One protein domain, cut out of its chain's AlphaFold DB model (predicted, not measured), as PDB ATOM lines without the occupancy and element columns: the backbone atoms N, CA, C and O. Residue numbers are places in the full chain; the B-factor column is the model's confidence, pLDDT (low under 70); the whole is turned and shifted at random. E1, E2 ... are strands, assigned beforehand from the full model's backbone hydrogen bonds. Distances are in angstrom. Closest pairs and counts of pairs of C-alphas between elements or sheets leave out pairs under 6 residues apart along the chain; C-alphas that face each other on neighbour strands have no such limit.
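AT A GLANCE: This is residues 123 to 209 of the 284 residues of an uncharacterized protein of Ignavibacteria bacterium (UniProt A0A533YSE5). The chain is wound in two stacked turns, a short solenoid: E1, E2 and E3 make the three sides of the first turn, and E6, E7 and E8 lie beside them, parallel, in the second. Between the turns the E4 and E5 hairpin reaches out to one end; after them E9 folds back along E8, and a tail without named elements passes by E6 with residues 199 to 200. The printed part has 87 residues, with no named helix and nine named strands, E1 to E9 in chain order; the class is all strand, with 40 residues, under half, in named elements. The largest sheet is mixed, in the order E3, E8, E9; the others are the parallel pairs E1 with E6 and E2 with E7, and the antiparallel pair E4 with E5. The whole is compact, with a radius of gyration of the C-alphas of 12.7 A and spans of 35 by 30 by 20 A.

IN THESE COORDINATES: In the largest sheet E8 has residues 178 to 183 and is 16.4 A long, E9 has residues 186 to 191 and is 14.8 A long, and E3 has residues 144 to 146. C-alpha 178 is at (-36.759, -47.130, -58.753), and C-alpha 191 is at (-32.726, -47.998, -61.165). E6, residues 163 to 167, is 10.4 A long, and E1, residues 129 to 133, is 9.1 A long, from C-alpha 129 at (-31.171, -43.960, -44.862). E2 has residues 137 to 139 and E7 has residues 171 to 173. E4 has residues 148 to 150, and E5, residues 156 to 161, is 9.6 A long.

HOW THE PARTS SIT: E8 is the inner strand of its sheet. E8 and E9 form an antiparallel hairpin, with N 188 and O 181 within hydrogen-bond range at 2.8 A. E3 and E8 are parallel, with N 145 and O 178 at 2.8 A. E3 runs on into E4 at 80 degrees across a break of 1 residue. E4 and E5 form an antiparallel hairpin, with N 157 and O 149 at 2.8 A. E5 runs on into E6 at 27 degrees. E6 and E1 are parallel at 8 degrees, with N 166 and O 131 at 2.8 A. The closest C-alphas of E6 and E8 are those of Ala 164 and Gly 181, 5.2 A apart. E2 and E7 are parallel at 22 degrees, with N 172 and O 137 at 3.0 A. E2 and E8 are apart.

THE WHOLE: The two C-alphas farthest apart, those of Leu 153 and Pro 206, are 37.9 A apart. The printed part has no cut, and the eight links between named strands are tight. Residues 192 to 209 have no named element; residues 199 to 200 pair, parallel, with residues 165 to 166 of E6. The mean pLDDT of the printed part is 87.4, and residue 123 is under 70.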
ATOM      1  N   VAL A 123     -28.496 -34.248 -40.918       66.75
ATOM      2  CA  VAL A 123     -29.399 -35.379 -40.724       66.75
ATOM      3  C   VAL A 123     -29.130 -35.928 -39.317       66.75
ATOM      4  O   VAL A 123     -27.965 -36.185 -38.995       66.75
ATOM      5  N   PRO A 124     -30.153 -36.065 -38.456       75.12
ATOM      6  CA  PRO A 124     -29.981 -36.668 -37.144       75.12
ATOM      7  C   PRO A 124     -29.248 -38.004 -37.247       75.12
ATOM      8  O   PRO A 124     -29.596 -38.836 -38.082       75.12
ATOM      9  N   GLY A 125     -28.258 -38.238 -36.383       75.19
ATOM     10  CA  GLY A 125     -27.424 -39.448 -36.446       75.19
ATOM     11  C   GLY A 125     -28.189 -40.762 -36.240       75.19
ATOM     12  O   GLY A 125     -27.626 -41.841 -36.429       75.19
ATOM     13  N   THR A 126     -29.461 -40.679 -35.845       83.31
ATOM     14  CA  THR A 126     -30.357 -41.827 -35.721       83.31
ATOM     15  C   THR A 126     -30.880 -42.330 -37.068       83.31
ATOM     16  O   THR A 126     -31.218 -43.511 -37.167       83.31
ATOM     17  N   ILE A 127     -30.925 -41.463 -38.086       85.94
ATOM     18  CA  ILE A 127     -31.401 -41.759 -39.437       85.94
ATOM     19  C   ILE A 127     -30.234 -42.347 -40.234       85.94
ATOM     20  O   ILE A 127     -29.160 -41.754 -40.332       85.94
ATOM     21  N   ARG A 128     -30.437 -43.547 -40.782       87.50
ATOM     22  CA  ARG A 128     -29.403 -44.336 -41.474       87.50
ATOM     23  C   ARG A 128     -29.621 -44.433 -42.984       87.50
ATOM     24  O   ARG A 128     -28.722 -44.866 -43.692       87.50
ATOM     25  N   GLY A 129     -30.788 -44.016 -43.458       89.50
ATOM     26  CA  GLY A 129     -31.171 -43.960 -44.862       89.50
ATOM     27  C   GLY A 129     -32.368 -43.034 -45.061       89.50
ATOM     28  O   GLY A 129     -32.972 -42.603 -44.075       89.50
ATOM     29  N   LEU A 130     -32.724 -42.758 -46.317       90.00
ATOM     30  CA  LEU A 130     -33.924 -41.995 -46.685       90.00
ATOM     31  C   LEU A 130     -35.170 -42.590 -46.016       90.00
ATOM     32  O   LEU A 130     -35.994 -41.858 -45.473       90.00
ATOM     33  N   ILE A 131     -35.249 -43.920 -45.981       91.19
ATOM     34  CA  ILE A 131     -36.183 -44.663 -45.139       91.19
ATOM     35  C   ILE A 131     -35.377 -45.391 -44.064       91.19
ATOM     36  O   ILE A 131     -34.522 -46.220 -44.372       91.19
ATOM     37  N   THR A 132     -35.661 -45.093 -42.796       91.62
ATOM     38  CA  THR A 132     -35.120 -45.813 -41.633       91.62
ATOM     39  C   THR A 132     -36.292 -46.392 -40.845       91.62
ATOM     40  O   THR A 132     -37.195 -45.645 -40.475       91.62
ATOM     41  N   THR A 133     -36.310 -47.705 -40.620       90.50
ATOM     42  CA  THR A 133     -37.437 -48.397 -39.964       90.50
ATOM     43  C   THR A 133     -36.977 -49.621 -39.171       90.50
ATOM     44  O   THR A 133     -36.007 -50.285 -39.535       90.50
ATOM     45  N   ASP A 134     -37.669 -49.939 -38.080       89.75
ATOM     46  CA  ASP A 134     -37.457 -51.148 -37.277       89.75
ATOM     47  C   ASP A 134     -38.515 -52.239 -37.517       89.75
ATOM     48  O   ASP A 134     -38.518 -53.278 -36.851       89.75
ATOM     49  N   SER A 135     -39.408 -52.001 -38.477       86.31
ATOM     50  CA  SER A 135     -40.585 -52.820 -38.746       86.31
ATOM     51  C   SER A 135     -40.572 -53.368 -40.179       86.31
ATOM     52  O   SER A 135     -39.974 -52.751 -41.074       86.31
ATOM     53  N   PRO A 136     -41.209 -54.530 -40.442       85.56
ATOM     54  CA  PRO A 136     -41.378 -55.032 -41.803       85.56
ATOM     55  C   PRO A 136     -42.083 -53.980 -42.658       85.56
ATOM     56  O   PRO A 136     -43.121 -53.459 -42.259       85.56
ATOM     57  N   THR A 137     -41.501 -53.641 -43.806       84.88
ATOM     58  CA  THR A 137     -41.998 -52.541 -44.645       84.88
ATOM     59  C   THR A 137     -42.207 -53.026 -46.074       84.88
ATOM     60  O   THR A 137     -41.294 -53.593 -46.681       84.88
ATOM     61  N   SER A 138     -43.401 -52.794 -46.619       85.38
ATOM     62  CA  SER A 138     -43.686 -52.960 -48.042       85.38
ATOM     63  C   SER A 138     -43.506 -51.633 -48.778       85.38
ATOM     64  O   SER A 138     -43.955 -50.586 -48.315       85.38
ATOM     65  N   LEU A 139     -42.832 -51.665 -49.929       84.31
ATOM     66  CA  LEU A 139     -42.858 -50.546 -50.874       84.31
ATOM     67  C   LEU A 139     -43.935 -50.849 -51.907       84.31
ATOM     68  O   LEU A 139     -43.721 -51.663 -52.804       84.31
ATOM     69  N   GLU A 140     -45.101 -50.243 -51.738       83.25
ATOM     70  CA  GLU A 140     -46.230 -50.426 -52.647       83.25
ATOM     71  C   GLU A 140     -46.166 -49.446 -53.824       83.25
ATOM     72  O   GLU A 140     -45.691 -48.314 -53.697       83.25
ATOM     73  N   GLY A 141     -46.650 -49.885 -54.987       83.75
ATOM     74  CA  GLY A 141     -46.625 -49.096 -56.219       83.75
ATOM     75  C   GLY A 141     -45.227 -48.972 -56.836       83.75
ATOM     76  O   GLY A 141     -44.408 -49.881 -56.738       83.75
ATOM     77  N   ASN A 142     -44.969 -47.837 -57.498       87.81
ATOM     78  CA  ASN A 142     -43.720 -47.570 -58.227       87.81
ATOM     79  C   ASN A 142     -43.020 -46.306 -57.687       87.81
ATOM     80  O   ASN A 142     -42.932 -45.302 -58.403       87.81
ATOM     81  N   PRO A 143     -42.587 -46.285 -56.411       87.88
ATOM     82  CA  PRO A 143     -41.950 -45.107 -55.839       87.88
ATOM     83  C   PRO A 143     -40.561 -44.875 -56.447       87.88
ATOM     84  O   PRO A 143     -39.796 -45.817 -56.663       87.88
ATOM     85  N   LEU A 144     -40.223 -43.602 -56.668       91.25
ATOM     86  CA  LEU A 144     -38.852 -43.161 -56.907       91.25
ATOM     87  C   LEU A 144     -38.222 -42.802 -55.559       91.25
ATOM     88  O   LEU A 144     -38.625 -41.828 -54.923       91.25
ATOM     89  N   LEU A 145     -37.239 -43.587 -55.135       91.94
ATOM     90  CA  LEU A 145     -36.448 -43.335 -53.938       91.94
ATOM     91  C   LEU A 145     -35.052 -42.898 -54.363       91.94
ATOM     92  O   LEU A 145     -34.255 -43.716 -54.816       91.94
ATOM     93  N   ASP A 146     -34.761 -41.609 -54.218       92.81
ATOM     94  CA  ASP A 146     -33.443 -41.051 -54.507       92.81
ATOM     95  C   ASP A 146     -32.833 -40.479 -53.229       92.81
ATOM     96  O   ASP A 146     -33.244 -39.428 -52.743       92.81
ATOM     97  N   ALA A 147     -31.889 -41.220 -52.652       92.25
ATOM     98  CA  ALA A 147     -31.208 -40.848 -51.415       92.25
ATOM     99  C   ALA A 147     -29.847 -40.171 -51.642       92.25
ATOM    100  O   ALA A 147     -29.042 -40.073 -50.713       92.25
ATOM    101  N   ARG A 148     -29.569 -39.737 -52.876       90.94
ATOM    102  CA  ARG A 148     -28.392 -38.924 -53.196       90.94
ATOM    103  C   ARG A 148     -28.647 -37.470 -52.812       90.94
ATOM    104  O   ARG A 148     -29.785 -37.002 -52.849       90.94
ATOM    105  N   ASP A 149     -27.593 -36.734 -52.477       85.62
ATOM    106  CA  ASP A 149     -27.735 -35.316 -52.162       85.62
ATOM    107  C   ASP A 149     -27.802 -34.473 -53.437       85.62
ATOM    108  O   ASP A 149     -26.981 -34.591 -54.347       85.62
ATOM    109  N   HIS A 150     -28.758 -33.550 -53.477       83.25
ATOM    110  CA  HIS A 150     -28.895 -32.575 -54.550       83.25
ATOM    111  C   HIS A 150     -28.736 -31.157 -54.000       83.25
ATOM    112  O   HIS A 150     -29.160 -30.822 -52.894       83.25
ATOM    113  N   THR A 151     -28.129 -30.291 -54.801       76.94
ATOM    114  CA  THR A 151     -28.144 -28.846 -54.579       76.94
ATOM    115  C   THR A 151     -29.578 -28.315 -54.650       76.94
ATOM    116  O   THR A 151     -30.460 -28.938 -55.239       76.94
ATOM    117  N   ALA A 152     -29.807 -27.103 -54.142       72.62
ATOM    118  CA  ALA A 152     -31.111 -26.438 -54.230       72.62
ATOM    119  C   ALA A 152     -31.622 -26.242 -55.677       72.62
ATOM    120  O   ALA A 152     -32.803 -25.983 -55.880       72.62
ATOM    121  N   LEU A 153     -30.740 -26.363 -56.677       78.44
ATOM    122  CA  LEU A 153     -31.059 -26.271 -58.104       78.44
ATOM    123  C   LEU A 153     -31.240 -27.649 -58.769       78.44
ATOM    124  O   LEU A 153     -31.352 -27.730 -59.988       78.44
ATOM    125  N   GLY A 154     -31.232 -28.736 -57.991       78.31
ATOM    126  CA  GLY A 154     -31.423 -30.107 -58.470       78.31
ATOM    127  C   GLY A 154     -30.162 -30.794 -59.002       78.31
ATOM    128  O   GLY A 154     -30.201 -31.987 -59.300       78.31
ATOM    129  N   ALA A 155     -29.023 -30.099 -59.092       83.94
ATOM    130  CA  ALA A 155     -27.762 -30.729 -59.487       83.94
ATOM    131  C   ALA A 155     -27.259 -31.679 -58.390       83.94
ATOM    132  O   ALA A 155     -27.275 -31.303 -57.221       83.94
ATOM    133  N   LEU A 156     -26.802 -32.873 -58.771       85.50
ATOM    134  CA  LEU A 156     -26.233 -33.873 -57.861       85.50
ATOM    135  C   LEU A 156     -24.976 -33.329 -57.162       85.50
ATOM    136  O   LEU A 156     -24.125 -32.713 -57.809       85.50
ATOM    137  N   VAL A 157     -24.849 -33.587 -55.861       84.12
ATOM    138  CA  VAL A 157     -23.635 -33.350 -55.073       84.12
ATOM    139  C   VAL A 157     -22.846 -34.665 -55.025       84.12
ATOM    140  O   VAL A 157     -23.264 -35.585 -54.327       84.12
ATOM    141  N   PRO A 158     -21.717 -34.790 -55.750       84.44
ATOM    142  CA  PRO A 158     -21.039 -36.075 -55.894       84.44
ATOM    143  C   PRO A 158     -20.561 -36.652 -54.559       84.44
ATOM    144  O   PRO A 158     -19.982 -35.933 -53.737       84.44
ATOM    145  N   GLY A 159     -20.774 -37.953 -54.370       81.44
ATOM    146  CA  GLY A 159     -20.319 -38.729 -53.216       81.44
ATOM    147  C   GLY A 159     -20.971 -38.341 -51.890       81.44
ATOM    148  O   GLY A 159     -20.479 -38.748 -50.835       81.44
ATOM    149  N   ASN A 160     -22.051 -37.557 -51.929       83.31
ATOM    150  CA  ASN A 160     -22.817 -37.137 -50.762       83.31
ATOM    151  C   ASN A 160     -24.247 -37.676 -50.860       83.31
ATOM    152  O   ASN A 160     -24.864 -37.668 -51.924       83.31
ATOM    153  N   GLY A 161     -24.762 -38.161 -49.735       84.69
ATOM    154  CA  GLY A 161     -26.073 -38.783 -49.642       84.69
ATOM    155  C   GLY A 161     -26.103 -39.864 -48.571       84.69
ATOM    156  O   GLY A 161     -25.221 -39.958 -47.711       84.69
ATOM    157  N   THR A 162     -27.130 -40.699 -48.630       90.00
ATOM    158  CA  THR A 162     -27.348 -41.788 -47.679       90.00
ATOM    159  C   THR A 162     -27.881 -43.038 -48.379       90.00
ATOM    160  O   THR A 162     -28.102 -43.059 -49.592       90.00
ATOM    161  N   LEU A 163     -28.072 -44.111 -47.613       92.06
ATOM    162  CA  LEU A 163     -28.740 -45.318 -48.089       92.06
ATOM    163  C   LEU A 163     -30.187 -44.996 -48.465       92.06
ATOM    164  O   LEU A 163     -30.835 -44.177 -47.819       92.06
ATOM    165  N   ALA A 164     -30.736 -45.680 -49.462       92.44
ATOM    166  CA  ALA A 164     -32.140 -45.489 -49.798       92.44
ATOM    167  C   ALA A 164     -33.051 -46.059 -48.711       92.44
ATOM    168  O   ALA A 164     -33.977 -45.400 -48.238       92.44
ATOM    169  N   VAL A 165     -32.750 -47.278 -48.271       93.00
ATOM    170  CA  VAL A 165     -33.509 -47.947 -47.218       93.00
ATOM    171  C   VAL A 165     -32.544 -48.607 -46.251       93.00
ATOM    172  O   VAL A 165     -31.650 -49.356 -46.648       93.00
ATOM    173  N   TRP A 166     -32.769 -48.356 -44.968       93.31
ATOM    174  CA  TRP A 166     -32.127 -49.046 -43.868       93.31
ATOM    175  C   TRP A 166     -33.200 -49.611 -42.934       93.31
ATOM    176  O   TRP A 166     -34.048 -48.874 -42.426       93.31
ATOM    177  N   THR A 167     -33.191 -50.922 -42.704       92.81
ATOM    178  CA  THR A 167     -34.160 -51.572 -41.817       92.81
ATOM    179  C   THR A 167     -33.545 -52.677 -40.970       92.81
ATOM    180  O   THR A 167     -32.655 -53.412 -41.410       92.81
ATOM    181  N   THR A 168     -34.053 -52.826 -39.743       90.81
ATOM    182  CA  THR A 168     -33.711 -53.967 -38.878       90.81
ATOM    183  C   THR A 168     -34.451 -55.250 -39.259       90.81
ATOM    184  O   THR A 168     -34.104 -56.338 -38.793       90.81
ATOM    185  N   LYS A 169     -35.476 -55.141 -40.112       91.62
ATOM    186  CA  LYS A 169     -36.341 -56.238 -40.563       91.62
ATOM    187  C   LYS A 169     -36.219 -56.420 -42.074       91.62
ATOM    188  O   LYS A 169     -35.179 -56.135 -42.664       91.62
ATOM    189  N   THR A 170     -37.248 -56.981 -42.694       89.12
ATOM    190  CA  THR A 170     -37.318 -57.215 -44.132       89.12
ATOM    191  C   THR A 170     -37.987 -56.049 -44.843       89.12
ATOM    192  O   THR A 170     -38.913 -55.428 -44.317       89.12
ATOM    193  N   ILE A 171     -37.546 -55.808 -46.073       87.75
ATOM    194  CA  ILE A 171     -38.237 -54.954 -47.030       87.75
ATOM    195  C   ILE A 171     -38.774 -55.814 -48.168       87.75
ATOM    196  O   ILE A 171     -38.064 -56.679 -48.683       87.75
ATOM    197  N   SER A 172     -40.032 -55.590 -48.532       86.88
ATOM    198  CA  SER A 172     -40.714 -56.339 -49.587       86.88
ATOM    199  C   SER A 172     -41.309 -55.360 -50.600       86.88
ATOM    200  O   SER A 172     -42.371 -54.793 -50.348       86.88
ATOM    201  N   PRO A 173     -40.634 -55.102 -51.729       82.12
ATOM    202  CA  PRO A 173     -41.213 -54.288 -52.788       82.12
ATOM    203  C   PRO A 173     -42.391 -55.036 -53.425       82.12
ATOM    204  O   PRO A 173     -42.241 -56.167 -53.880       82.12
ATOM    205  N   ALA A 174     -43.570 -54.418 -53.419       78.19
ATOM    206  CA  ALA A 174     -44.811 -54.952 -53.985       78.19
ATOM    207  C   ALA A 174     -45.126 -54.356 -55.377       78.19
ATOM    208  O   ALA A 174     -46.250 -54.460 -55.863       78.19
ATOM    209  N   GLY A 175     -44.134 -53.739 -56.023       80.81
ATOM    210  CA  GLY A 175     -44.208 -53.164 -57.367       80.81
ATOM    211  C   GLY A 175     -42.813 -52.972 -57.967       80.81
ATOM    212  O   GLY A 175     -41.900 -53.722 -57.618       80.81
ATOM    213  N   ASN A 176     -42.648 -51.964 -58.829       86.31
ATOM    214  CA  ASN A 176     -41.394 -51.661 -59.532       86.31
ATOM    215  C   ASN A 176     -40.770 -50.359 -58.988       86.31
ATOM    216  O   ASN A 176     -40.872 -49.306 -59.631       86.31
ATOM    217  N   PRO A 177     -40.198 -50.361 -57.767       89.06
ATOM    218  CA  PRO A 177     -39.579 -49.174 -57.203       89.06
ATOM    219  C   PRO A 177     -38.252 -48.879 -57.903       89.06
ATOM    220  O   PRO A 177     -37.405 -49.756 -58.070       89.06
ATOM    221  N   ILE A 178     -38.037 -47.610 -58.235       92.75
ATOM    222  CA  ILE A 178     -36.759 -47.130 -58.753       92.75
ATOM    223  C   ILE A 178     -35.977 -46.589 -57.557       92.75
ATOM    224  O   ILE A 178     -36.381 -45.592 -56.959       92.75
ATOM    225  N   ILE A 179     -34.880 -47.250 -57.181       92.69
ATOM    226  CA  ILE A 179     -34.167 -46.951 -55.928       92.69
ATOM    227  C   ILE A 179     -32.702 -46.609 -56.208       92.69
ATOM    228  O   ILE A 179     -31.999 -47.358 -56.886       92.69
ATOM    229  N   GLY A 180     -32.241 -45.478 -55.675       93.62
ATOM    230  CA  GLY A 180     -30.862 -44.997 -55.739       93.62
ATOM    231  C   GLY A 180     -30.436 -44.323 -54.436       93.62
ATOM    232  O   GLY A 180     -31.258 -43.993 -53.581       93.62
ATOM    233  N   GLY A 181     -29.133 -44.137 -54.261       93.50
ATOM    234  CA  GLY A 181     -28.561 -43.597 -53.029       93.50
ATOM    235  C   GLY A 181     -27.042 -43.561 -53.066       93.50
ATOM    236  O   GLY A 181     -26.437 -43.876 -54.091       93.50
ATOM    237  N   THR A 182     -26.426 -43.213 -51.944       91.00
ATOM    238  CA  THR A 182     -24.971 -43.089 -51.821       91.00
ATOM    239  C   THR A 182     -24.458 -44.031 -50.742       91.00
ATOM    240  O   THR A 182     -24.928 -44.007 -49.604       91.00
ATOM    241  N   VAL A 183     -23.477 -44.869 -51.083       91.38
ATOM    242  CA  VAL A 183     -22.877 -45.836 -50.151       91.38
ATOM    243  C   VAL A 183     -21.369 -45.699 -50.189       91.38
ATOM    244  O   VAL A 183     -20.762 -45.813 -51.249       91.38
ATOM    245  N   LEU A 184     -20.759 -45.441 -49.028       87.38
ATOM    246  CA  LEU A 184     -19.306 -45.267 -48.888       87.38
ATOM    247  C   LEU A 184     -18.717 -44.237 -49.880       87.38
ATOM    248  O   LEU A 184     -17.611 -44.413 -50.382       87.38
ATOM    249  N   GLY A 185     -19.465 -43.165 -50.167       84.56
ATOM    250  CA  GLY A 185     -19.058 -42.099 -51.091       84.56
ATOM    251  C   GLY A 185     -19.238 -42.424 -52.578       84.56
ATOM    252  O   GLY A 185     -18.792 -41.648 -53.420       84.56
ATOM    253  N   VAL A 186     -19.878 -43.548 -52.917       91.12
ATOM    254  CA  VAL A 186     -20.235 -43.915 -54.294       91.12
ATOM    255  C   VAL A 186     -21.724 -43.683 -54.513       91.12
ATOM    256  O   VAL A 186     -22.550 -44.237 -53.786       91.12
ATOM    257  N   ASP A 187     -22.059 -42.888 -55.528       92.00
ATOM    258  CA  ASP A 187     -23.443 -42.605 -55.908       92.00
ATOM    259  C   ASP A 187     -23.980 -43.673 -56.865       92.00
ATOM    260  O   ASP A 187     -23.388 -43.967 -57.905       92.00
ATOM    261  N   TYR A 188     -25.152 -44.207 -56.544       94.31
ATOM    262  CA  TYR A 188     -25.880 -45.174 -57.353       94.31
ATOM    263  C   TYR A 188     -27.145 -44.523 -57.898       94.31
ATOM    264  O   TYR A 188     -28.018 -44.086 -57.145       94.31
ATOM    265  N   VAL A 189     -27.232 -44.447 -59.225       93.31
ATOM    266  CA  VAL A 189     -28.382 -43.863 -59.919       93.31
ATOM    267  C   VAL A 189     -29.636 -44.706 -59.643       93.31
ATOM    268  O   VAL A 189     -29.553 -45.937 -59.717       93.31
ATOM    269  N   PRO A 190     -30.790 -44.072 -59.358       94.19
ATOM    270  CA  PRO A 190     -32.055 -44.766 -59.219       94.19
ATOM    271  C   PRO A 190     -32.329 -45.671 -60.421       94.19
ATOM    272  O   PRO A 190     -32.306 -45.224 -61.568       94.19
ATOM    273  N   SER A 191     -32.544 -46.956 -60.149       92.00
ATOM    274  CA  SER A 191     -32.726 -47.998 -61.165       92.00
ATOM    275  C   SER A 191     -33.723 -49.064 -60.710       92.00
ATOM    276  O   SER A 191     -33.986 -49.205 -59.515       92.00
ATOM    277  N   ASP A 192     -34.275 -49.789 -61.687       87.00
ATOM    278  CA  ASP A 192     -35.108 -50.984 -61.524       87.00
ATOM    279  C   ASP A 192     -34.584 -52.079 -62.489       87.00
ATOM    280  O   ASP A 192     -34.540 -51.831 -63.699       87.00
ATOM    281  N   PRO A 193     -34.113 -53.247 -62.005       85.38
ATOM    282  CA  PRO A 193     -34.009 -53.626 -60.599       85.38
ATOM    283  C   PRO A 193     -32.983 -52.765 -59.858       85.38
ATOM    284  O   PRO A 193     -31.921 -52.432 -60.388       85.38
ATOM    285  N   TYR A 194     -33.293 -52.423 -58.612       88.12
ATOM    286  CA  TYR A 194     -32.381 -51.655 -57.775       88.12
ATOM    287  C   TYR A 194     -31.158 -52.476 -57.363       88.12
ATOM    288  O   TYR A 194     -31.199 -53.704 -57.233       88.12
ATOM    289  N   LEU A 195     -30.054 -51.783 -57.087       89.69
ATOM    290  CA  LEU A 195     -28.845 -52.424 -56.588       89.69
ATOM    291  C   LEU A 195     -28.997 -52.771 -55.097       89.69
ATOM    292  O   LEU A 195     -29.272 -51.880 -54.295       89.69
ATOM    293  N   PRO A 196     -28.739 -54.020 -54.666       88.44
ATOM    294  CA  PRO A 196     -28.884 -54.401 -53.259       88.44
ATOM    295  C   PRO A 196     -28.019 -53.578 -52.297       88.44
ATOM    296  O   PRO A 196     -28.352 -53.450 -51.129       88.44
ATOM    297  N   VAL A 197     -26.921 -52.984 -52.776       91.69
ATOM    298  CA  VAL A 197     -26.017 -52.171 -51.950       91.69
ATOM    299  C   VAL A 197     -26.694 -50.928 -51.359       91.69
ATOM    300  O   VAL A 197     -26.330 -50.521 -50.260       91.69
ATOM    301  N   VAL A 198     -27.699 -50.352 -52.037       91.88
ATOM    302  CA  VAL A 198     -28.418 -49.158 -51.550       91.88
ATOM    303  C   VAL A 198     -29.536 -49.481 -50.550       91.88
ATOM    304  O   VAL A 198     -30.123 -48.563 -49.972       91.88
ATOM    305  N   VAL A 199     -29.819 -50.769 -50.325       92.69
ATOM    306  CA  VAL A 199     -30.865 -51.269 -49.426       92.69
ATOM    307  C   VAL A 199     -30.252 -52.218 -48.399       92.69
ATOM    308  O   VAL A 199     -29.872 -53.342 -48.713       92.69
ATOM    309  N   GLN A 200     -30.204 -51.796 -47.138       91.56
ATOM    310  CA  GLN A 200     -29.724 -52.631 -46.038       91.56
ATOM    311  C   GLN A 200     -30.894 -53.145 -45.205       91.56
ATOM    312  O   GLN A 200     -31.578 -52.373 -44.537       91.56
ATOM    313  N   SER A 201     -31.108 -54.459 -45.228       91.44
ATOM    314  CA  SER A 201     -32.121 -55.148 -44.427       91.44
ATOM    315  C   SER A 201     -31.491 -56.026 -43.344       91.44
ATOM    316  O   SER A 201     -30.293 -56.322 -43.388       91.44
ATOM    317  N   GLY A 202     -32.283 -56.405 -42.336       89.31
ATOM    318  CA  GLY A 202     -31.840 -57.278 -41.243       89.31
ATOM    319  C   GLY A 202     -30.733 -56.690 -40.360       89.31
ATOM    320  O   GLY A 202     -29.949 -57.438 -39.780       89.31
ATOM    321  N   GLN A 203     -30.619 -55.362 -40.291       91.75
ATOM    322  CA  GLN A 203     -29.565 -54.691 -39.531       91.75
ATOM    323  C   GLN A 203     -29.848 -54.685 -38.018       91.75
ATOM    324  O   GLN A 203     -30.988 -54.795 -37.572       91.75
ATOM    325  N   SER A 204     -28.812 -54.523 -37.192       90.06
ATOM    326  CA  SER A 204     -28.986 -54.380 -35.738       90.06
ATOM    327  C   SER A 204     -29.101 -52.906 -35.334       90.06
ATOM    328  O   SER A 204     -28.251 -52.100 -35.709       90.06
ATOM    329  N   TYR A 205     -30.124 -52.560 -34.538       89.12
ATOM    330  CA  TYR A 205     -30.264 -51.247 -33.893       89.12
ATOM    331  C   TYR A 205     -30.637 -51.398 -32.407       89.12
ATOM    332  O   TYR A 205     -31.816 -51.383 -32.060       89.12
ATOM    333  N   PRO A 206     -29.663 -51.541 -31.493       80.00
ATOM    334  CA  PRO A 206     -29.952 -51.841 -30.087       80.00
ATOM    335  C   PRO A 206     -30.704 -50.736 -29.320       80.00
ATOM    336  O   PRO A 206     -31.217 -51.016 -28.247       80.00
ATOM    337  N   ASN A 207     -30.811 -49.514 -29.858       83.31
ATOM    338  CA  ASN A 207     -31.536 -48.390 -29.252       83.31
ATOM    339  C   ASN A 207     -32.310 -47.609 -30.324       83.31
ATOM    340  O   ASN A 207     -31.982 -46.458 -30.620       83.31
ATOM    341  N   TYR A 208     -33.282 -48.257 -30.963       85.38
ATOM    342  CA  TYR A 208     -34.123 -47.575 -31.944       85.38
ATOM    343  C   TYR A 208     -34.913 -46.428 -31.273       85.38
ATOM    344  O   TYR A 208     -35.448 -46.628 -30.177       85.38
ATOM    345  N   PRO A 209     -34.971 -45.223 -31.872       87.94
ATOM    346  CA  PRO A 209     -35.665 -44.080 -31.282       87.94
ATOM    347  C   PRO A 209     -37.169 -44.352 -31.138       87.94
ATOM    348  O   PRO A 209     -37.845 -44.688 -32.106       87.94
TER     349      PRO A 209